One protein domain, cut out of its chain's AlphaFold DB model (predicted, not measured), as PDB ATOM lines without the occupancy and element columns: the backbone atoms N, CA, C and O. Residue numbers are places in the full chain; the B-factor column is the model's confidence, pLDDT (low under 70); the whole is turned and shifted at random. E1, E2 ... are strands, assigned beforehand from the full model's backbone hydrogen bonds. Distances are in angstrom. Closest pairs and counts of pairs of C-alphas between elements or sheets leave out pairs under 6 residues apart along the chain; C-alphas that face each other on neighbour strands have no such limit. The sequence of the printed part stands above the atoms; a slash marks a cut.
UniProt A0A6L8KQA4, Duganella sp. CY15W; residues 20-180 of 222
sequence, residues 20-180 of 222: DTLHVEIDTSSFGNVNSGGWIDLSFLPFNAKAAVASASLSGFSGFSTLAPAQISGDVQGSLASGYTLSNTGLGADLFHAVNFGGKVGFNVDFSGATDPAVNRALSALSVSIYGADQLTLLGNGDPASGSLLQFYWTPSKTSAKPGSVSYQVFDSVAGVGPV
ATOM      1  N   ASP A  20       7.012 144.276 194.361       74.81
ATOM      2  CA  ASP A  20       7.090 144.063 195.800       74.81
ATOM      3  C   ASP A  20       8.031 142.887 196.044       74.81
ATOM      4  O   ASP A  20       7.654 141.724 195.907       74.81
ATOM      5  N   THR A  21       9.283 143.200 196.376       89.38
ATOM      6  CA  THR A  21      10.205 142.210 196.909       89.38
ATOM      7  C   THR A  21       9.624 141.708 198.228       89.38
ATOM      8  O   THR A  21       9.312 142.494 199.128       89.38
ATOM      9  N   LEU A  22       9.464 140.394 198.339       93.81
ATOM     10  CA  LEU A  22       8.919 139.737 199.521       93.81
ATOM     11  C   LEU A  22      10.064 139.146 200.330       93.81
ATOM     12  O   LEU A  22      10.965 138.528 199.772       93.81
ATOM     13  N   HIS A  23      10.027 139.319 201.644       96.00
ATOM     14  CA  HIS A  23      10.942 138.647 202.552       96.00
ATOM     15  C   HIS A  23      10.306 137.371 203.082       96.00
ATOM     16  O   HIS A  23       9.177 137.391 203.577       96.00
ATOM     17  N   VAL A  24      11.054 136.283 202.972       96.94
ATOM     18  CA  VAL A  24      10.745 134.970 203.520       96.94
ATOM     19  C   VAL A  24      11.608 134.753 204.742       96.94
ATOM     20  O   VAL A  24      12.819 134.960 204.702       96.94
ATOM     21  N   GLU A  25      10.980 134.274 205.805       97.19
ATOM     22  CA  GLU A  25      11.659 133.869 207.022       97.19
ATOM     23  C   GLU A  25      11.073 132.544 207.511       97.19
ATOM     24  O   GLU A  25       9.859 132.362 207.518       97.19
ATOM     25  N   ILE A  26      11.935 131.614 207.906       96.38
ATOM     26  CA  ILE A  26      11.563 130.310 208.449       96.38
ATOM     27  C   ILE A  26      12.238 130.167 209.810       96.38
ATOM     28  O   ILE A  26      13.469 130.161 209.897       96.38
ATOM     29  N   ASP A  27      11.444 130.057 210.873       94.88
ATOM     30  CA  ASP A  27      11.927 129.766 212.219       94.88
ATOM     31  C   ASP A  27      12.245 128.273 212.351       94.88
ATOM     32  O   ASP A  27      11.373 127.412 212.427       94.88
ATOM     33  N   THR A  28      13.536 127.970 212.387       94.19
ATOM     34  CA  THR A  28      14.075 126.609 212.484       94.19
ATOM     35  C   THR A  28      14.418 126.208 213.919       94.19
ATOM     36  O   THR A  28      15.042 125.170 214.134       94.19
ATOM     37  N   SER A  29      14.053 127.012 214.925       91.62
ATOM     38  CA  SER A  29      14.364 126.727 216.334       91.62
ATOM     39  C   SER A  29      13.672 125.469 216.867       91.62
ATOM     40  O   SER A  29      14.182 124.822 217.783       91.62
ATOM     41  N   SER A  30      12.530 125.106 216.279       89.19
ATOM     42  CA  SER A  30      11.765 123.905 216.612       89.19
ATOM     43  C   SER A  30      12.230 122.657 215.853       89.19
ATOM     44  O   SER A  30      11.849 121.542 216.217       89.19
ATOM     45  N   PHE A  31      13.060 122.817 214.817       87.44
ATOM     46  CA  PHE A  31      13.595 121.696 214.055       87.44
ATOM     47  C   PHE A  31      14.708 121.013 214.858       87.44
ATOM     48  O   PHE A  31      15.600 121.658 215.409       87.44
ATOM     49  N   GLY A  32      14.598 119.686 214.996       70.44
ATOM     50  CA  GLY A  32      15.433 118.886 215.893       70.44
ATOM     51  C   GLY A  32      16.940 119.024 215.643       70.44
ATOM     52  O   GLY A  32      17.381 119.440 214.580       70.44
ATOM     53  N   ASN A  33      17.732 118.649 216.654       65.50
ATOM     54  CA  ASN A  33      19.201 118.659 216.678       65.50
ATOM     55  C   ASN A  33      19.844 119.844 215.921       65.50
ATOM     56  O   ASN A  33      20.536 119.671 214.919       65.50
ATOM     57  N   VAL A  34      19.644 121.052 216.461       62.94
ATOM     58  CA  VAL A  34      20.149 122.347 215.954       62.94
ATOM     59  C   VAL A  34      21.627 122.354 215.531       62.94
ATOM     60  O   VAL A  34      22.024 123.157 214.694       62.94
ATOM     61  N   ASN A  35      22.439 121.435 216.062       67.12
ATOM     62  CA  ASN A  35      23.869 121.320 215.772       67.12
ATOM     63  C   ASN A  35      24.195 120.648 214.425       67.12
ATOM     64  O   ASN A  35      25.343 120.707 213.995       67.12
ATOM     65  N   SER A  36      23.224 120.005 213.771       76.06
ATOM     66  CA  SER A  36      23.440 119.294 212.501       76.06
ATOM     67  C   SER A  36      23.030 120.101 211.264       76.06
ATOM     68  O   SER A  36      23.376 119.708 210.152       76.06
ATOM     69  N   GLY A  37      22.312 121.218 211.442       89.81
ATOM     70  CA  GLY A  37      21.705 121.965 210.339       89.81
ATOM     71  C   GLY A  37      20.709 121.129 209.526       89.81
ATOM     72  O   GLY A  37      20.249 120.069 209.958       89.81
ATOM     73  N   GLY A  38      20.388 121.612 208.332       94.81
ATOM     74  CA  GLY A  38      19.528 120.921 207.382       94.81
ATOM     75  C   GLY A  38      19.660 121.505 205.987       94.81
ATOM     76  O   GLY A  38      20.669 122.135 205.663       94.81
ATOM     77  N   TRP A  39      18.645 121.290 205.162       97.00
ATOM     78  CA  TRP A  39      18.627 121.757 203.782       97.00
ATOM     79  C   TRP A  39      17.315 122.462 203.461       97.00
ATOM     80  O   TRP A  39      16.266 122.105 203.988       97.00
ATOM     81  N   ILE A  40      17.382 123.472 202.604       98.00
ATOM     82  CA  ILE A  40      16.221 124.135 202.019       98.00
ATOM     83  C   ILE A  40      16.145 123.770 200.541       98.00
ATOM     84  O   ILE A  40      17.161 123.807 199.850       98.00
ATOM     85  N   ASP A  41      14.950 123.420 200.086       98.12
ATOM     86  CA  ASP A  41      14.610 123.246 198.676       98.12
ATOM     87  C   ASP A  41      13.764 124.438 198.228       98.12
ATOM     88  O   ASP A  41      12.756 124.780 198.858       98.12
ATOM     89  N   LEU A  42      14.225 125.083 197.161       98.56
ATOM     90  CA  LEU A  42      13.575 126.183 196.477       98.56
ATOM     91  C   LEU A  42      13.360 125.773 195.021       98.56
ATOM     92  O   LEU A  42      14.281 125.850 194.206       98.56
ATOM     93  N   SER A  43      12.132 125.390 194.680       97.75
ATOM     94  CA  SER A  43      11.788 124.926 193.335       97.75
ATOM     95  C   SER A  43      10.802 125.865 192.651       97.75
ATOM     96  O   SER A  43       9.724 126.150 193.167       97.75
ATOM     97  N   PHE A  44      11.163 126.373 191.471       98.06
ATOM     98  CA  PHE A  44      10.318 127.238 190.653       98.06
ATOM     99  C   PHE A  44       9.862 126.507 189.394       98.06
ATOM    100  O   PHE A  44      10.616 126.354 188.429       98.06
ATOM    101  N   LEU A  45       8.610 126.053 189.407       95.94
ATOM    102  CA  LEU A  45       8.065 125.174 188.378       95.94
ATOM    103  C   LEU A  45       6.940 125.859 187.591       95.94
ATOM    104  O   LEU A  45       6.093 126.543 188.181       95.94
ATOM    105  N   PRO A  46       6.875 125.668 186.261       94.56
ATOM    106  CA  PRO A  46       5.715 126.064 185.481       94.56
ATOM    107  C   PRO A  46       4.540 125.114 185.758       94.56
ATOM    108  O   PRO A  46       4.697 123.899 185.830       94.56
ATOM    109  N   PHE A  47       3.325 125.652 185.838       88.88
ATOM    110  CA  PHE A  47       2.105 124.859 186.017       88.88
ATOM    111  C   PHE A  47       1.826 123.948 184.810       88.88
ATOM    112  O   PHE A  47       1.240 122.877 184.939       88.88
ATOM    113  N   ASN A  48       2.212 124.385 183.610       86.69
ATOM    114  CA  ASN A  48       2.188 123.576 182.398       86.69
ATOM    115  C   ASN A  48       3.191 124.116 181.369       86.69
ATOM    116  O   ASN A  48       3.696 125.227 181.500       86.69
ATOM    117  N   ALA A  49       3.407 123.364 180.288       84.94
ATOM    118  CA  ALA A  49       4.360 123.710 179.230       84.94
ATOM    119  C   ALA A  49       4.052 125.015 178.459       84.94
ATOM    120  O   ALA A  49       4.861 125.441 177.640       84.94
ATOM    121  N   LYS A  50       2.884 125.636 178.669       86.62
ATOM    122  CA  LYS A  50       2.494 126.923 178.071       86.62
ATOM    123  C   LYS A  50       2.620 128.095 179.045       86.62
ATOM    124  O   LYS A  50       2.200 129.195 178.696       86.62
ATOM    125  N   ALA A  51       3.135 127.874 180.255       91.12
ATOM    126  CA  ALA A  51       3.386 128.955 181.194       91.12
ATOM    127  C   ALA A  51       4.287 130.014 180.549       91.12
ATOM    128  O   ALA A  51       5.308 129.687 179.944       91.12
ATOM    129  N   ALA A  52       3.908 131.287 180.671       92.06
ATOM    130  CA  ALA A  52       4.777 132.372 180.240       92.06
ATOM    131  C   ALA A  52       6.103 132.310 181.004       92.06
ATOM    132  O   ALA A  52       6.122 132.004 182.201       92.06
ATOM    133  N   VAL A  53       7.199 132.614 180.308       93.00
ATOM    134  CA  VAL A  53       8.533 132.627 180.915       93.00
ATOM    135  C   VAL A  53       8.547 133.613 182.075       93.00
ATOM    136  O   VAL A  53       8.117 134.758 181.936       93.00
ATOM    137  N   ALA A  54       9.036 133.158 183.214       94.75
ATOM    138  CA  ALA A  54       9.134 133.903 184.448       94.75
ATOM    139  C   ALA A  54      10.423 133.532 185.179       94.75
ATOM    140  O   ALA A  54      11.034 132.486 184.924       94.75
ATOM    141  N   SER A  55      10.798 134.382 186.125       96.06
ATOM    142  CA  SER A  55      11.941 134.177 187.000       96.06
ATOM    143  C   SER A  55      11.622 134.615 188.423       96.06
ATOM    144  O   SER A  55      10.962 135.636 188.629       96.06
ATOM    145  N   ALA A  56      12.141 133.859 189.388       97.56
ATOM    146  CA  ALA A  56      12.228 134.230 190.792       97.56
ATOM    147  C   ALA A  56      13.686 134.586 191.115       97.56
ATOM    148  O   ALA A  56      14.582 133.755 190.963       97.56
ATOM    149  N   SER A  57      13.933 135.827 191.525       97.94
ATOM    150  CA  SER A  57      15.256 136.309 191.928       97.94
ATOM    151  C   SER A  57      15.359 136.326 193.444       97.94
ATOM    152  O   SER A  57      14.570 136.986 194.115       97.94
ATOM    153  N   LEU A  58      16.338 135.604 193.974       98.44
ATOM    154  CA  LEU A  58      16.569 135.384 195.392       98.44
ATOM    155  C   LEU A  58      17.793 136.171 195.866       98.44
ATOM    156  O   LEU A  58      18.846 136.137 195.228       98.44
ATOM    157  N   SER A  59      17.677 136.860 196.997       97.56
ATOM    158  CA  SER A  59      18.764 137.668 197.568       97.56
ATOM    159  C   SER A  59      18.662 137.770 199.091       97.56
ATOM    160  O   SER A  59      17.757 137.203 199.692       97.56
ATOM    161  N   GLY A  60      19.580 138.495 199.743       95.31
ATOM    162  CA  GLY A  60      19.458 138.805 201.176       95.31
ATOM    163  C   GLY A  60      19.456 137.575 202.089       95.31
ATOM    164  O   GLY A  60      18.728 137.556 203.076       95.31
ATOM    165  N   PHE A  61      20.230 136.547 201.734       96.81
ATOM    166  CA  PHE A  61      20.246 135.268 202.440       96.81
ATOM    167  C   PHE A  61      20.753 135.391 203.881       96.81
ATOM    168  O   PHE A  61      21.806 135.975 204.141       96.81
ATOM    169  N   SER A  62      20.036 134.765 204.809       95.81
ATOM    170  CA  SER A  62      20.406 134.602 206.213       95.81
ATOM    171  C   SER A  62      20.199 133.146 206.636       95.81
ATOM    172  O   SER A  62      19.284 132.471 206.172       95.81
ATOM    173  N   GLY A  63      21.095 132.615 207.471       94.44
ATOM    174  CA  GLY A  63      21.027 131.217 207.915       94.44
ATOM    175  C   GLY A  63      21.484 130.176 206.882       94.44
ATOM    176  O   GLY A  63      21.514 128.996 207.205       94.44
ATOM    177  N   PHE A  64      21.908 130.572 205.679       95.62
ATOM    178  CA  PHE A  64      22.492 129.663 204.684       95.62
ATOM    179  C   PHE A  64      23.939 129.299 205.046       95.62
ATOM    180  O   PHE A  64      24.725 130.154 205.457       95.62
ATOM    181  N   SER A  65      24.296 128.022 204.900       92.12
ATOM    182  CA  SER A  65      25.631 127.515 205.226       92.12
ATOM    183  C   SER A  65      26.574 127.620 204.033       92.12
ATOM    184  O   SER A  65      26.244 127.178 202.942       92.12
ATOM    185  N   THR A  66      27.785 128.136 204.239       90.06
ATOM    186  CA  THR A  66      28.838 128.173 203.208       90.06
ATOM    187  C   THR A  66      29.709 126.914 203.188       90.06
ATOM    188  O   THR A  66      30.626 126.816 202.376       90.06
ATOM    189  N   LEU A  67      29.452 125.957 204.088       87.50
ATOM    190  CA  LEU A  67      30.271 124.751 204.252       87.50
ATOM    191  C   LEU A  67      29.943 123.655 203.232       87.50
ATOM    192  O   LEU A  67      30.769 122.773 203.003       87.50
ATOM    193  N   ALA A  68      28.760 123.709 202.623       89.44
ATOM    194  CA  ALA A  68      28.349 122.814 201.552       89.44
ATOM    195  C   ALA A  68      27.934 123.641 200.327       89.44
ATOM    196  O   ALA A  68      27.249 124.654 200.486       89.44
ATOM    197  N   PRO A  69      28.343 123.242 199.111       91.25
ATOM    198  CA  PRO A  69      27.899 123.915 197.903       91.25
ATOM    199  C   PRO A  69      26.403 123.680 197.675       91.25
ATOM    200  O   PRO A  69      25.873 122.614 197.995       91.25
ATOM    201  N   ALA A  70      25.751 124.663 197.062       96.69
ATOM    202  CA  ALA A  70      24.403 124.506 196.539       96.69
ATOM    203  C   ALA A  70      24.351 123.373 195.507       96.69
ATOM    204  O   ALA A  70      25.221 123.276 194.636       96.69
ATOM    205  N   GLN A  71      23.310 122.555 195.580       97.62
ATOM    206  CA  GLN A  71      22.942 121.606 194.543       97.62
ATOM    207  C   GLN A  71      21.889 122.277 193.663       97.62
ATOM    208  O   GLN A  71      20.889 122.787 194.159       97.62
ATOM    209  N   ILE A  72      22.150 122.337 192.361       96.62
ATOM    210  CA  ILE A  72      21.292 123.039 191.406       96.62
ATOM    211  C   ILE A  72      20.861 122.094 190.290       96.62
ATOM    212  O   ILE A  72      21.660 121.293 189.800       96.62
ATOM    213  N   SER A  73      19.608 122.217 189.871       96.62
ATOM    214  CA  SER A  73      19.037 121.503 188.734       96.62
ATOM    215  C   SER A  73      18.129 122.435 187.930       96.62
ATOM    216  O   SER A  73      17.472 123.317 188.479       96.62
ATOM    217  N   GLY A  74      18.092 122.255 186.610       95.44
ATOM    218  CA  GLY A  74      17.324 123.124 185.714       95.44
ATOM    219  C   GLY A  74      17.947 124.511 185.519       95.44
ATOM    220  O   GLY A  74      19.169 124.662 185.534       95.44
ATOM    221  N   ASP A  75      17.106 125.522 185.283       95.12
ATOM    222  CA  ASP A  75      17.543 126.891 184.959       95.12
ATOM    223  C   ASP A  75      17.748 127.735 186.230       95.12
ATOM    224  O   ASP A  75      16.981 128.652 186.541       95.12
ATOM    225  N   VAL A  76      18.782 127.367 186.994       98.00
ATOM    226  CA  VAL A  76      19.281 128.119 188.153       98.00
ATOM    227  C   VAL A  76      20.589 128.805 187.782       98.00
ATOM    228  O   VAL A  76      21.539 128.166 187.330       98.00
ATOM    229  N   GLN A  77      20.673 130.107 188.030       97.31
ATOM    230  CA  GLN A  77      21.882 130.902 187.826       97.31
ATOM    231  C   GLN A  77      22.270 131.644 189.105       97.31
ATOM    232  O   GLN A  77      21.429 131.895 189.968       97.31
ATOM    233  N   GLY A  78      23.541 132.028 189.217       96.81
ATOM    234  CA  GLY A  78      24.049 132.814 190.343       96.81
ATOM    235  C   GLY A  78      24.668 131.986 191.471       96.81
ATOM    236  O   GLY A  78      25.185 130.891 191.257       96.81
ATOM    237  N   SER A  79      24.702 132.567 192.667       96.25
ATOM    238  CA  SER A  79      25.392 132.027 193.842       96.25
ATOM    239  C   SER A  79      24.852 132.649 195.128       96.25
ATOM    240  O   SER A  79      24.262 133.728 195.103       96.25
ATOM    241  N   LEU A  80      25.161 132.045 196.277       95.94
ATOM    242  CA  LEU A  80      24.815 132.612 197.579       95.94
ATOM    243  C   LEU A  80      25.342 134.050 197.773       95.94
ATOM    244  O   LEU A  80      24.680 134.868 198.404       95.94
ATOM    245  N   ALA A  81      26.509 134.379 197.204       93.56
ATOM    246  CA  ALA A  81      27.116 135.705 197.324       93.56
ATOM    247  C   ALA A  81      26.453 136.763 196.423       93.56
ATOM    248  O   ALA A  81      26.368 137.929 196.802       93.56
ATOM    249  N   SER A  82      26.014 136.370 195.226       94.44
ATOM    250  CA  SER A  82      25.463 137.283 194.214       94.44
ATOM    251  C   SER A  82      23.937 137.335 194.180       94.44
ATOM    252  O   SER A  82      23.385 138.211 193.520       94.44
ATOM    253  N   GLY A  83      23.258 136.390 194.827       97.31
ATOM    254  CA  GLY A  83      21.863 136.086 194.524       97.31
ATOM    255  C   GLY A  83      21.733 134.891 193.582       97.31
ATOM    256  O   GLY A  83      22.640 134.620 192.786       97.31
ATOM    257  N   TYR A  84      20.590 134.214 193.667       98.56
ATOM    258  CA  TYR A  84      20.185 133.169 192.728       98.56
ATOM    259  C   TYR A  84      19.029 133.659 191.859       98.56
ATOM    260  O   TYR A  84      18.165 134.389 192.332       98.56
ATOM    261  N   THR A  85      18.970 133.221 190.607       98.25
ATOM    262  CA  THR A  85      17.803 133.412 189.740       98.25
ATOM    263  C   THR A  85      17.325 132.051 189.268       98.25
ATOM    264  O   THR A  85      18.093 131.307 188.666       98.25
ATOM    265  N   LEU A  86      16.065 131.740 189.555       98.50
ATOM    266  CA  LEU A  86      15.392 130.510 189.158       98.50
ATOM    267  C   LEU A  86      14.422 130.843 188.028       98.50
ATOM    268  O   LEU A  86      13.568 131.711 188.210       98.50
ATOM    269  N   SER A  87      14.518 130.180 186.876       96.69
ATOM    270  CA  SER A  87      13.559 130.350 185.776       96.69
ATOM    271  C   SER A  87      12.618 129.154 185.637       96.69
ATOM    272  O   SER A  87      12.998 128.012 185.867       96.69
ATOM    273  N   ASN A  88      11.371 129.410 185.235       94.81
ATOM    274  CA  ASN A  88      10.381 128.358 184.976       94.81
ATOM    275  C   ASN A  88      10.503 127.740 183.565       94.81
ATOM    276  O   ASN A  88       9.553 127.120 183.085       94.81
ATOM    277  N   THR A  89      11.613 127.967 182.860       90.81
ATOM    278  CA  THR A  89      11.858 127.420 181.520       90.81
ATOM    279  C   THR A  89      12.112 125.911 181.590       90.81
ATOM    280  O   THR A  89      12.554 125.366 182.601       90.81
ATOM    281  N   GLY A  90      11.822 125.191 180.502       85.81
ATOM    282  CA  GLY A  90      12.025 123.740 180.454       85.81
ATOM    283  C   GLY A  90      11.166 122.993 181.480       85.81
ATOM    284  O   GLY A  90       9.939 123.050 181.414       85.81
ATOM    285  N   LEU A  91      11.816 122.267 182.396       84.00
ATOM    286  CA  LEU A  91      11.159 121.571 183.512       84.00
ATOM    287  C   LEU A  91      11.072 122.430 184.786       84.00
ATOM    288  O   LEU A  91      10.537 121.961 185.783       84.00
ATOM    289  N   GLY A  92      11.559 123.673 184.744       92.38
ATOM    290  CA  GLY A  92      11.707 124.559 185.893       92.38
ATOM    291  C   GLY A  92      13.127 124.569 186.454       92.38
ATOM    292  O   GLY A  92      14.081 124.134 185.803       92.38
ATOM    293  N   ALA A  93      13.250 125.089 187.667       97.44
ATOM    294  CA  ALA A  93      14.510 125.277 188.368       97.44
ATOM    295  C   ALA A  93      14.388 124.790 189.812       97.44
ATOM    296  O   ALA A  93      13.353 125.000 190.440       97.44
ATOM    297  N   ASP A  94      15.440 124.168 190.325       97.44
ATOM    298  CA  ASP A  94      15.508 123.598 191.670       97.44
ATOM    299  C   ASP A  94      16.862 123.960 192.289       97.44
ATOM    300  O   ASP A  94      17.928 123.653 191.738       97.44
ATOM    301  N   LEU A  95      16.799 124.690 193.400       98.50
ATOM    302  CA  LEU A  95      17.930 125.089 194.218       98.50
ATOM    303  C   LEU A  95      17.807 124.421 195.586       98.50
ATOM    304  O   LEU A  95      17.014 124.845 196.429       98.50
ATOM    305  N   PHE A  96      18.690 123.464 195.837       98.44
ATOM    306  CA  PHE A  96      18.784 122.760 197.101       98.44
ATOM    307  C   PHE A  96      20.063 123.158 197.844       98.44
ATOM    308  O   PHE A  96      21.179 123.007 197.340       98.44
ATOM    309  N   HIS A  97      19.927 123.727 199.042       98.25
ATOM    310  CA  HIS A  97      21.039 124.383 199.733       98.25
ATOM    311  C   HIS A  97      21.083 124.061 201.224       98.25
ATOM    312  O   HIS A  97      20.062 124.048 201.904       98.25
ATOM    313  N   ALA A  98      22.285 123.873 201.767       96.94
ATOM    314  CA  ALA A  98      22.471 123.685 203.200       96.94
ATOM    315  C   ALA A  98      22.150 124.965 203.992       96.94
ATOM    316  O   ALA A  98      22.545 126.072 203.603       96.94
ATOM    317  N   VAL A  99      21.496 124.801 205.139       96.31
ATOM    318  CA  VAL A  99      21.105 125.866 206.070       96.31
ATOM    319  C   VAL A  99      21.425 125.475 207.514       96.31
ATOM    320  O   VAL A  99      21.496 124.297 207.867       96.31
ATOM    321  N   ASN A 100      21.628 126.474 208.363       93.50
ATOM    322  CA  ASN A 100      21.904 126.303 209.782       93.50
ATOM    323  C   ASN A 100      20.594 126.400 210.573       93.50
ATOM    324  O   ASN A 100      19.851 127.370 210.423       93.50
ATOM    325  N   PHE A 101      20.330 125.411 211.426       92.88
ATOM    326  CA  PHE A 101      19.162 125.397 212.312       92.88
ATOM    327  C   PHE A 101      19.442 126.080 213.655       92.88
ATOM    328  O   PHE A 101      20.578 126.432 213.968       92.88
ATOM    329  N   GLY A 102      18.389 126.275 214.459       88.38
ATOM    330  CA  GLY A 102      18.471 126.925 215.775       88.38
ATOM    331  C   GLY A 102      18.206 128.432 215.757       88.38
ATOM    332  O   GLY A 102      18.387 129.105 216.769       88.38
ATOM    333  N   GLY A 103      17.760 128.964 214.622       90.88
ATOM    334  CA  GLY A 103      17.402 130.367 214.448       90.88
ATOM    335  C   GLY A 103      16.518 130.548 213.221       90.88
ATOM    336  O   GLY A 103      15.670 129.707 212.935       90.88
ATOM    337  N   LYS A 104      16.728 131.627 212.471       92.69
ATOM    338  CA  LYS A 104      15.943 131.933 211.272       92.69
ATOM    339  C   LYS A 104      16.753 131.694 210.006       92.69
ATOM    340  O   LYS A 104      17.901 132.132 209.912       92.69
ATOM    341  N   VAL A 105      16.127 131.035 209.039       95.88
ATOM    342  CA  VAL A 105      16.588 130.971 207.651       95.88
ATOM    343  C   VAL A 105      15.739 131.946 206.857       95.88
ATOM    344  O   VAL A 105      14.515 131.881 206.931       95.88
ATOM    345  N   GLY A 106      16.356 132.855 206.114       96.75
ATOM    346  CA  GLY A 106      15.608 133.877 205.394       96.75
ATOM    347  C   GLY A 106      16.253 134.304 204.091       96.75
ATOM    348  O   GLY A 106      17.446 134.107 203.866       96.75
ATOM    349  N   PHE A 107      15.431 134.863 203.214       98.12
ATOM    350  CA  PHE A 107      15.834 135.412 201.925       98.12
ATOM    351  C   PHE A 107      14.747 136.346 201.396       98.12
ATOM    352  O   PHE A 107      13.598 136.314 201.822       98.12
ATOM    353  N   ASN A 108      15.110 137.182 200.439       97.75
ATOM    354  CA  ASN A 108      14.194 138.014 199.681       97.75
ATOM    355  C   ASN A 108      13.903 137.351 198.339       97.75
ATOM    356  O   ASN A 108      14.817 136.788 197.738       97.75
ATOM    357  N   VAL A 109      12.675 137.475 197.846       97.12
ATOM    358  CA  VAL A 109      12.261 137.015 196.522       97.12
ATOM    359  C   VAL A 109      11.582 138.137 195.741       97.12
ATOM    360  O   VAL A 109      10.698 138.826 196.249       97.12
ATOM    361  N   ASP A 110      11.998 138.300 194.492       95.25
ATOM    362  CA  ASP A 110      11.357 139.153 193.494       95.25
ATOM    363  C   ASP A 110      10.929 138.310 192.288       95.25
ATOM    364  O   ASP A 110      11.652 137.399 191.877       95.25
ATOM    365  N   PHE A 111       9.759 138.606 191.722       94.19
ATOM    366  CA  PHE A 111       9.235 137.889 190.566       94.19
ATOM    367  C   PHE A 111       9.129 138.803 189.351       94.19
ATOM    368  O   PHE A 111       8.557 139.891 189.398       94.19
ATOM    369  N   SER A 112       9.599 138.296 188.217       92.12
ATOM    370  CA  SER A 112       9.451 138.947 186.919       92.12
ATOM    371  C   SER A 112       9.114 137.922 185.841       92.12
ATOM    372  O   SER A 112       9.229 136.714 186.042       92.12
ATOM    373  N   GLY A 113       8.655 138.386 184.683       91.00
ATOM    374  CA  GLY A 113       8.339 137.490 183.581       91.00
ATOM    375  C   GLY A 113       7.698 138.178 182.390       91.00
ATOM    376  O   GLY A 113       7.319 139.350 182.443       91.00
ATOM    377  N   ALA A 114       7.575 137.417 181.308       90.94
ATOM    378  CA  ALA A 114       6.881 137.819 180.100       90.94
ATOM    379  C   ALA A 114       5.382 138.022 180.364       90.94
ATOM    380  O   ALA A 114       4.792 137.424 181.261       90.94
ATOM    381  N   THR A 115       4.751 138.862 179.549       91.19
ATOM    382  CA  THR A 115       3.297 139.047 179.573       91.19
ATOM    383  C   THR A 115       2.585 137.883 178.896       91.19
ATOM    384  O   THR A 115       3.069 137.374 177.887       91.19
ATOM    385  N   ASP A 116       1.382 137.559 179.361       91.06
ATOM    386  CA  ASP A 116       0.478 136.618 178.704       91.06
ATOM    387  C   ASP A 116      -0.927 137.236 178.588       91.06
ATOM    388  O   ASP A 116      -1.665 137.301 179.572       91.06
ATOM    389  N   PRO A 117      -1.338 137.705 177.397       87.75
ATOM    390  CA  PRO A 117      -2.654 138.314 177.204       87.75
ATOM    391  C   PRO A 117      -3.839 137.370 177.472       87.75
ATOM    392  O   PRO A 117      -4.947 137.846 177.733       87.75
ATOM    393  N   ALA A 118      -3.630 136.051 177.403       87.25
ATOM    394  CA  ALA A 118      -4.673 135.044 177.579       87.25
ATOM    395  C   ALA A 118      -4.824 134.579 179.040       87.25
ATOM    396  O   ALA A 118      -5.800 133.897 179.367       87.25
ATOM    397  N   VAL A 119      -3.895 134.946 179.930       84.19
ATOM    398  CA  VAL A 119      -3.850 134.411 181.295       84.19
ATOM    399  C   VAL A 119      -4.872 135.051 182.231       84.19
ATOM    400  O   VAL A 119      -5.146 136.248 182.187       84.19
ATOM    401  N   ASN A 120      -5.426 134.257 183.143       78.69
ATOM    402  CA  ASN A 120      -6.267 134.738 184.241       78.69
ATOM    403  C   ASN A 120      -5.982 134.042 185.583       78.69
ATOM    404  O   ASN A 120      -6.816 134.095 186.482       78.69
ATOM    405  N   ARG A 121      -4.844 133.352 185.694       82.31
ATOM    406  CA  ARG A 121      -4.458 132.531 186.846       82.31
ATOM    407  C   ARG A 121      -2.939 132.455 186.982       82.31
ATOM    408  O   ARG A 121      -2.229 132.751 186.023       82.31
ATOM    409  N   ALA A 122      -2.464 131.977 188.125       79.75
ATOM    410  CA  ALA A 122      -1.052 131.680 188.291       79.75
ATOM    411  C   ALA A 122      -0.602 130.565 187.344       79.75
ATOM    412  O   ALA A 122      -1.313 129.574 187.154       79.75
ATOM    413  N   LEU A 123       0.574 130.747 186.746       85.75
ATOM    414  CA  LEU A 123       1.163 129.805 185.793       85.75
ATOM    415  C   LEU A 123       2.526 129.278 186.234       85.75
ATOM    416  O   LEU A 123       3.049 128.389 185.569       85.75
ATOM    417  N   SER A 124       3.066 129.772 187.344       94.81
ATOM    418  CA  SER A 124       4.283 129.240 187.956       94.81
ATOM    419  C   SER A 124       4.157 129.272 189.467       94.81
ATOM    420  O   SER A 124       3.513 130.178 190.007       94.81
ATOM    421  N   ALA A 125       4.789 128.315 190.135       96.06
ATOM    422  CA  ALA A 125       4.858 128.272 191.585       96.06
ATOM    423  C   ALA A 125       6.314 128.190 192.047       96.06
ATOM    424  O   ALA A 125       7.070 127.384 191.509       96.06
ATOM    425  N   LEU A 126       6.692 129.028 193.017       98.06
ATOM    426  CA  LEU A 126       7.908 128.838 193.808       98.06
ATOM    427  C   LEU A 126       7.512 128.122 195.094       98.06
ATOM    428  O   LEU A 126       6.753 128.675 195.890       98.06
ATOM    429  N   SER A 127       8.041 126.928 195.284       98.06
ATOM    430  CA  SER A 127       7.846 126.104 196.467       98.06
ATOM    431  C   SER A 127       9.052 126.204 197.387       98.06
ATOM    432  O   SER A 127      10.188 126.245 196.921       98.06
ATOM    433  N   VAL A 128       8.789 126.257 198.691       98.50
ATOM    434  CA  VAL A 128       9.809 126.340 199.737       98.50
ATOM    435  C   VAL A 128       9.597 125.202 200.728       98.50
ATOM    436  O   VAL A 128       8.570 125.157 201.411       98.50
ATOM    437  N   SER A 129      10.576 124.310 200.824       98.00
ATOM    438  CA  SER A 129      10.541 123.129 201.693       98.00
ATOM    439  C   SER A 129      11.822 123.037 202.524       98.00
ATOM    440  O   SER A 129      12.874 123.520 202.107       98.00
ATOM    441  N   ILE A 130      11.750 122.418 203.704       96.56
ATOM    442  CA  ILE A 130      12.910 122.196 204.578       96.56
ATOM    443  C   ILE A 130      13.094 120.701 204.807       96.56
ATOM    444  O   ILE A 130      12.136 119.980 205.073       96.56
ATOM    445  N   TYR A 131      14.342 120.258 204.751       95.75
ATOM    446  CA  TYR A 131      14.764 118.885 204.955       95.75
ATOM    447  C   TYR A 131      15.778 118.788 206.094       95.75
ATOM    448  O   TYR A 131      16.520 119.730 206.390       95.75
ATOM    449  N   GLY A 132      15.830 117.622 206.729       94.19
ATOM    450  CA  GLY A 132      16.865 117.269 207.689       94.19
ATOM    451  C   GLY A 132      18.250 117.174 207.049       94.19
ATOM    452  O   GLY A 132      18.423 117.238 205.830       94.19
ATOM    453  N   ALA A 133      19.268 116.985 207.888       93.06
ATOM    454  CA  ALA A 133      20.657 116.834 207.444       93.06
ATOM    455  C   ALA A 133      20.880 115.633 206.497       93.06
ATOM    456  O   ALA A 133      21.871 115.600 205.770       93.06
ATOM    457  N   ASP A 134      19.958 114.667 206.493       92.62
ATOM    458  CA  ASP A 134      19.950 113.508 205.597       92.62
ATOM    459  C   ASP A 134      19.483 113.828 204.167       92.62
ATOM    460  O   ASP A 134      19.551 112.943 203.320       92.62
ATOM    461  N   GLN A 135      19.039 115.064 203.895       94.38
ATOM    462  CA  GLN A 135      18.510 115.530 202.604       94.38
ATOM    463  C   GLN A 135      17.230 114.809 202.147       94.38
ATOM    464  O   GLN A 135      16.817 114.952 201.001       94.38
ATOM    465  N   LEU A 136      16.594 114.033 203.029       93.56
ATOM    466  CA  LEU A 136      15.464 113.165 202.685       93.56
ATOM    467  C   LEU A 136      14.264 113.394 203.596       93.56
ATOM    468  O   LEU A 136      13.122 113.372 203.136       93.56
ATOM    469  N   THR A 137      14.503 113.618 204.885       93.75
ATOM    470  CA  THR A 137      13.429 113.805 205.855       93.75
ATOM    471  C   THR A 137      12.869 115.212 205.729       93.75
ATOM    472  O   THR A 137      13.516 116.167 206.148       93.75
ATOM    473  N   LEU A 138      11.660 115.344 205.186       94.44
ATOM    474  CA  LEU A 138      10.932 116.607 205.182       94.44
ATOM    475  C   LEU A 138      10.604 117.039 206.622       94.44
ATOM    476  O   LEU A 138      10.151 116.228 207.433       94.44
ATOM    477  N   LEU A 139      10.832 118.312 206.936       93.88
ATOM    478  CA  LEU A 139      10.601 118.903 208.252       93.88
ATOM    479  C   LEU A 139       9.493 119.956 208.203       93.88
ATOM    480  O   LEU A 139       9.298 120.628 207.195       93.88
ATOM    481  N   GLY A 140       8.810 120.119 209.336       92.75
ATOM    482  CA  GLY A 140       7.635 120.976 209.467       92.75
ATOM    483  C   GLY A 140       6.337 120.280 209.048       92.75
ATOM    484  O   GLY A 140       6.299 119.095 208.724       92.75
ATOM    485  N   ASN A 141       5.255 121.039 209.094       93.25
ATOM    486  CA  ASN A 141       3.883 120.648 208.803       93.25
ATOM    487  C   ASN A 141       3.439 121.306 207.490       93.25
ATOM    488  O   ASN A 141       2.452 122.041 207.449       93.25
ATOM    489  N   GLY A 142       4.227 121.094 206.434       91.50
ATOM    490  CA  GLY A 142       3.950 121.628 205.105       91.50
ATOM    491  C   GLY A 142       2.701 121.028 204.459       91.50
ATOM    492  O   GLY A 142       2.059 120.118 204.986       91.50
ATOM    493  N   ASP A 143       2.366 121.541 203.280       94.25
ATOM    494  CA  ASP A 143       1.279 121.024 202.455       94.25
ATOM    495  C   ASP A 143       1.407 119.499 202.238       94.25
ATOM    496  O   ASP A 143       2.449 119.043 201.768       94.25
ATOM    497  N   PRO A 144       0.371 118.684 202.506       91.44
ATOM    498  CA  PRO A 144       0.472 117.228 202.383       91.44
ATOM    499  C   PRO A 144       0.774 116.710 200.970       91.44
ATOM    500  O   PRO A 144       1.212 115.569 200.832       91.44
ATOM    501  N   ALA A 145       0.497 117.494 199.922       90.69
ATOM    502  CA  ALA A 145       0.716 117.076 198.539       90.69
ATOM    503  C   ALA A 145       2.128 117.410 198.035       90.69
ATOM    504  O   ALA A 145       2.712 116.625 197.291       90.69
ATOM    505  N   SER A 146       2.665 118.565 198.423       90.19
ATOM    506  CA  SER A 146       3.947 119.090 197.931       90.19
ATOM    507  C   SER A 146       5.067 119.096 198.968       90.19
ATOM    508  O   SER A 146       6.231 119.238 198.608       90.19
ATOM    509  N   GLY A 147       4.736 118.979 200.253       93.62
ATOM    510  CA  GLY A 147       5.669 119.120 201.365       93.62
ATOM    511  C   GLY A 147       6.111 120.559 201.652       93.62
ATOM    512  O   GLY A 147       6.865 120.792 202.593       93.62
ATOM    513  N   SER A 148       5.646 121.539 200.876       96.75
ATOM    514  CA  SER A 148       6.082 122.926 201.014       96.75
ATOM    515  C   SER A 148       5.545 123.571 202.286       96.75
ATOM    516  O   SER A 148       4.354 123.500 202.581       96.75
ATOM    517  N   LEU A 149       6.410 124.281 203.005       96.56
ATOM    518  CA  LEU A 149       6.018 125.143 204.124       96.56
ATOM    519  C   LEU A 149       5.372 126.440 203.626       96.56
ATOM    520  O   LEU A 149       4.525 127.026 204.303       96.56
ATOM    521  N   LEU A 150       5.770 126.877 202.432       96.56
ATOM    522  CA  LEU A 150       5.330 128.103 201.780       96.56
ATOM    523  C   LEU A 150       5.352 127.914 200.260       96.56
ATOM    524  O   LEU A 150       6.294 127.343 199.713       96.56
ATOM    525  N   GLN A 151       4.332 128.432 199.579       97.00
ATOM    526  CA  GLN A 151       4.302 128.539 198.124       97.00
ATOM    527  C   GLN A 151       3.950 129.951 197.676       97.00
ATOM    528  O   GLN A 151       3.033 130.576 198.210       97.00
ATOM    529  N   PHE A 152       4.646 130.429 196.652       96.81
ATOM    530  CA  PHE A 152       4.300 131.632 195.903       96.81
ATOM    531  C   PHE A 152       3.753 131.244 194.542       96.81
ATOM    532  O   PHE A 152       4.297 130.368 193.880       96.81
ATOM    533  N   TYR A 153       2.734 131.954 194.086       95.12
ATOM    534  CA  TYR A 153       2.080 131.735 192.810       95.12
ATOM    535  C   TYR A 153       2.218 132.986 191.949       95.12
ATOM    536  O   TYR A 153       1.654 134.040 192.255       95.12
ATOM    537  N   TRP A 154       2.963 132.866 190.853       94.25
ATOM    538  CA  TRP A 154       3.174 133.953 189.907       94.25
ATOM    539  C   TRP A 154       2.106 133.948 188.816       94.25
ATOM    540  O   TRP A 154       1.911 132.957 188.105       94.25
ATOM    541  N   THR A 155       1.441 135.089 188.656       93.56
ATOM    542  CA  THR A 155       0.498 135.362 187.571       93.56
ATOM    543  C   THR A 155       1.106 136.402 186.629       93.56
ATOM    544  O   THR A 155       1.295 137.553 187.037       93.56
ATOM    545  N   PRO A 156       1.391 136.041 185.366       92.19
ATOM    546  CA  PRO A 156       1.878 136.990 184.376       92.19
ATOM    547  C   PRO A 156       0.906 138.149 184.157       92.19
ATOM    548  O   PRO A 156      -0.313 138.009 184.274       92.19
ATOM    549  N   SER A 157       1.440 139.304 183.774       90.38
ATOM    550  CA  SER A 157       0.598 140.429 183.379       90.38
ATOM    551  C   SER A 157      -0.020 140.201 182.004       90.38
ATOM    552  O   SER A 157       0.632 139.692 181.094       90.38
ATOM    553  N   LYS A 158      -1.251 140.676 181.809       90.19
ATOM    554  CA  LYS A 158      -1.908 140.677 180.491       90.19
ATOM    555  C   LYS A 158      -1.301 141.679 179.509       90.19
ATOM    556  O   LYS A 158      -1.534 141.576 178.309       90.19
ATOM    557  N   THR A 159      -0.583 142.686 180.007       87.31
ATOM    558  CA  THR A 159      -0.073 143.804 179.200       87.31
ATOM    559  C   THR A 159       1.283 144.261 179.711       87.31
ATOM    560  O   THR A 159       1.498 144.287 180.918       87.31
ATOM    561  N   SER A 160       2.146 144.767 178.836       81.94
ATOM    562  CA  SER A 160       3.448 145.327 179.234       81.94
ATOM    563  C   SER A 160       3.348 146.581 180.114       81.94
ATOM    564  O   SER A 160       4.334 146.987 180.717       81.94
ATOM    565  N   ALA A 161       2.161 147.186 180.219       80.06
ATOM    566  CA  ALA A 161       1.908 148.378 181.025       80.06
ATOM    567  C   ALA A 161       1.746 148.107 182.534       80.06
ATOM    568  O   ALA A 161       1.669 149.057 183.311       80.06
ATOM    569  N   LYS A 162       1.641 146.841 182.961       79.44
ATOM    570  CA  LYS A 162       1.520 146.458 184.377       79.44
ATOM    571  C   LYS A 162       2.484 145.316 184.693       79.44
ATOM    572  O   LYS A 162       2.617 144.435 183.841       79.44
ATOM    573  N   PRO A 163       3.104 145.286 185.886       82.44
ATOM    574  CA  PRO A 163       3.839 144.109 186.331       82.44
ATOM    575  C   PRO A 163       2.883 142.923 186.511       82.44
ATOM    576  O   PRO A 163       1.666 143.102 186.632       82.44
ATOM    577  N   GLY A 164       3.432 141.707 186.497       87.75
ATOM    578  CA  GLY A 164       2.686 140.538 186.960       87.75
ATOM    579  C   GLY A 164       2.373 140.648 188.453       87.75
ATOM    580  O   GLY A 164       2.822 141.571 189.133       87.75
ATOM    581  N   SER A 165       1.574 139.719 188.958       89.94
ATOM    582  CA  SER A 165       1.183 139.692 190.365       89.94
ATOM    583  C   SER A 165       1.599 138.387 191.015       89.94
ATOM    584  O   SER A 165       1.512 137.323 190.399       89.94
ATOM    585  N   VAL A 166       1.956 138.468 192.290       92.19
ATOM    586  CA  VAL A 166       2.260 137.314 193.129       92.19
ATOM    587  C   VAL A 166       1.215 137.190 194.235       92.19
ATOM    588  O   VAL A 166       0.813 138.180 194.843       92.19
ATOM    589  N   SER A 167       0.762 135.968 194.485       92.31
ATOM    590  CA  SER A 167       0.070 135.590 195.718       92.31
ATOM    591  C   SER A 167       0.873 134.503 196.421       92.31
ATOM    592  O   SER A 167       1.717 133.868 195.798       92.31
ATOM    593  N   TYR A 168       0.625 134.262 197.704       93.69
ATOM    594  CA  TYR A 168       1.330 133.221 198.446       93.69
ATOM    595  C   TYR A 168       0.414 132.510 199.436       93.69
ATOM    596  O   TYR A 168      -0.613 133.050 199.848       93.69
ATOM    597  N   GLN A 169       0.806 131.297 199.809       94.12
ATOM    598  CA  GLN A 169       0.152 130.476 200.813       94.12
ATOM    599  C   GLN A 169       1.200 129.920 201.774       94.12
ATOM    600  O   GLN A 169       2.158 129.274 201.355       94.12
ATOM    601  N   VAL A 170       0.997 130.177 203.062       95.38
ATOM    602  CA  VAL A 170       1.799 129.627 204.157       95.38
ATOM    603  C   VAL A 170       1.058 128.412 204.711       95.38
ATOM    604  O   VAL A 170      -0.118 128.523 205.058       95.38
ATOM    605  N   PHE A 171       1.734 127.269 204.769       94.00
ATOM    606  CA  PHE A 171       1.177 126.006 205.260       94.00
ATOM    607  C   PHE A 171       1.600 125.704 206.696       94.00
ATOM    608  O   PHE A 171       0.811 125.151 207.456       94.00
ATOM    609  N   ASP A 172       2.802 126.133 207.088       93.38
ATOM    610  CA  ASP A 172       3.298 125.997 208.455       93.38
ATOM    611  C   ASP A 172       3.535 127.369 209.099       93.38
ATOM    612  O   ASP A 172       4.148 128.256 208.512       93.38
ATOM    613  N   SER A 173       3.090 127.509 210.348       90.94
ATOM    614  CA  SER A 173       3.352 128.645 211.236       90.94
ATOM    615  C   SER A 173       4.827 129.010 211.436       90.94
ATOM    616  O   SER A 173       5.109 130.145 211.815       90.94
ATOM    617  N   VAL A 174       5.762 128.083 211.204       90.06
ATOM    618  CA  VAL A 174       7.205 128.376 211.253       90.06
ATOM    619  C   VAL A 174       7.669 129.235 210.078       90.06
ATOM    620  O   VAL A 174       8.727 129.848 210.167       90.06
ATOM    621  N   ALA A 175       6.906 129.291 208.983       88.50
ATOM    622  CA  ALA A 175       7.206 130.122 207.827       88.50
ATOM    623  C   ALA A 175       6.421 131.443 207.879       88.50
ATOM    624  O   ALA A 175       5.231 131.486 208.186       88.50
ATOM    625  N   GLY A 176       7.089 132.537 207.531       85.25
ATOM    626  CA  GLY A 176       6.529 133.878 207.450       85.25
ATOM    627  C   GLY A 176       6.893 134.557 206.135       85.25
ATOM    628  O   GLY A 176       7.984 134.371 205.598       85.25
ATOM    629  N   VAL A 177       5.962 135.369 205.626       83.62
ATOM    630  CA  VAL A 177       6.171 136.231 204.456       83.62
ATOM    631  C   VAL A 177       5.719 137.641 204.792       83.62
ATOM    632  O   VAL A 177       4.611 137.839 205.293       83.62
ATOM    633  N   GLY A 178       6.562 138.622 204.491       84.38
ATOM    634  CA  GLY A 178       6.257 140.031 204.702       84.38
ATOM    635  C   GLY A 178       6.994 140.948 203.728       84.38
ATOM    636  O   GLY A 178       7.780 140.474 202.904       84.38
ATOM    637  N   PRO A 179       6.758 142.269 203.800       78.12
ATOM    638  CA  PRO A 179       7.596 143.228 203.093       78.12
ATOM    639  C   PRO A 179       9.041 143.112 203.590       78.12
ATOM    640  O   PRO A 179       9.266 142.797 204.763       78.12
ATOM    641  N   VAL A 180      10.017 143.394 202.721       74.00
ATOM    642  CA  VAL A 180      11.426 143.422 203.137       74.00
ATOM    643  C   VAL A 180      11.581 144.364 204.331       74.00
ATOM    644  O   VAL A 180      11.225 145.543 204.216       74.00
TER     645      VAL A 180
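Overview. This is residues 20 to 180 of the 222 residues of a protein of Duganella sp. CY15W (UniProt A0A6L8KQA4). Two six-stranded sheets, both twisted, stand face to face as an elongated sandwich, the strands of the one sheet at 11 degrees to those of the other, with the long strands E2, E3, E8 and E9 running roughly along its length. The chain is wound over both sheets as a jelly roll, one long hairpin folded into four nested antiparallel pairs, E2 with E9, E3 with E8, E4 with E7 and E5 with E6, while E1 and E12 extend one sheet and E10 and E11 the other. The printed part has 161 residues with no named helix and twelve named strands, E1 to E12 in order; the class is all strand, though under half of the residues, 80 of the 161, are in named strands. One sheet has the order E5, E6, E3, E8, E1, E12 and the other E4, E7, E2, E9, E10, E11, both antiparallel throughout. The whole is compact, with a radius of gyration of the C-alphas of 15.3 A and spans of 50 by 28 by 28 A.

Along the chain. E1, residues 22 to 27, begins at C-alpha 22, at (8.919, 139.737, 199.521). E2, residues 38 to 46, is 26.4 A long, and E3, residues 54 to 62, is 24.5 A long. Three short strands follow: E4, residues 71 to 74, E5, residues 76 to 79, and E6, residues 83 to 87. E7, residues 93 to 99, measures 18.9 A. E8, residues 104 to 113, is the longest strand by residues and runs 29.2 A, from C-alpha 104 at (15.943, 131.933, 211.272). E9, residues 124 to 132, is 26.3 A long. E10 holds residues 150 to 155, 16.7 A, and E11 residues 165 to 170, 17.1 A. E12, residues 175 to 179, ends at C-alpha 179, at (7.596, 143.228, 203.093).

Arrangement. E1 is an inner strand, antiparallel to E12 with N 23 and O 178 2.8 A apart, and antiparallel to E8 with N 24 and O 107 2.8 A apart. E8 and E3 are antiparallel at 157 degrees, with N 57 and O 110 at 2.8 A. E3 and E6 follow, with N 58 and O 84 at 2.7 A. The hairpin E5 and E6 has N 77 and O 85 at 2.9 A, and E5 and E12 are the edge strands of this twisted sheet. In the other sheet, also twisted, E2 and E9 are antiparallel at 163 degrees, with N 41 and O 129 at 2.9 A. E7 is the other neighbour of E2, with N 40 and O 97 at 2.8 A, and E4 is an edge strand beside E7, with N 73 and O 94 at 2.9 A. E9, E10 and E11 form a meander, each strand the antiparallel neighbour of the one before; N 126 and O 152 are 2.9 A apart, and N 153 and O 167 2.8 A. Between the sheets, the closest C-alphas of E6 and E7 are those of Leu 86 and Ala 93, 5.4 A, and those of E2 and E6 are Phe 44 and Leu 86, 6.2 A. E3 and E10 are near each other, with 5 pairs of C-alphas within 10 A. E1 and E9 are apart.

Size, cuts and confidence. The two C-alphas farthest apart, those of Asn 35 and Pro 117, are 49.8 A from each other, and those of Asp 20 and Val 180 are 8.5 A apart. The printed part has no cut. The link E9 to E10, residues 133 to 149, is long; in it residues 138 to 139 pair antiparallel with residues 130 to 131 of E9. The mean pLDDT of the printed part is 92.0, and residues 33 to 35 are under 70.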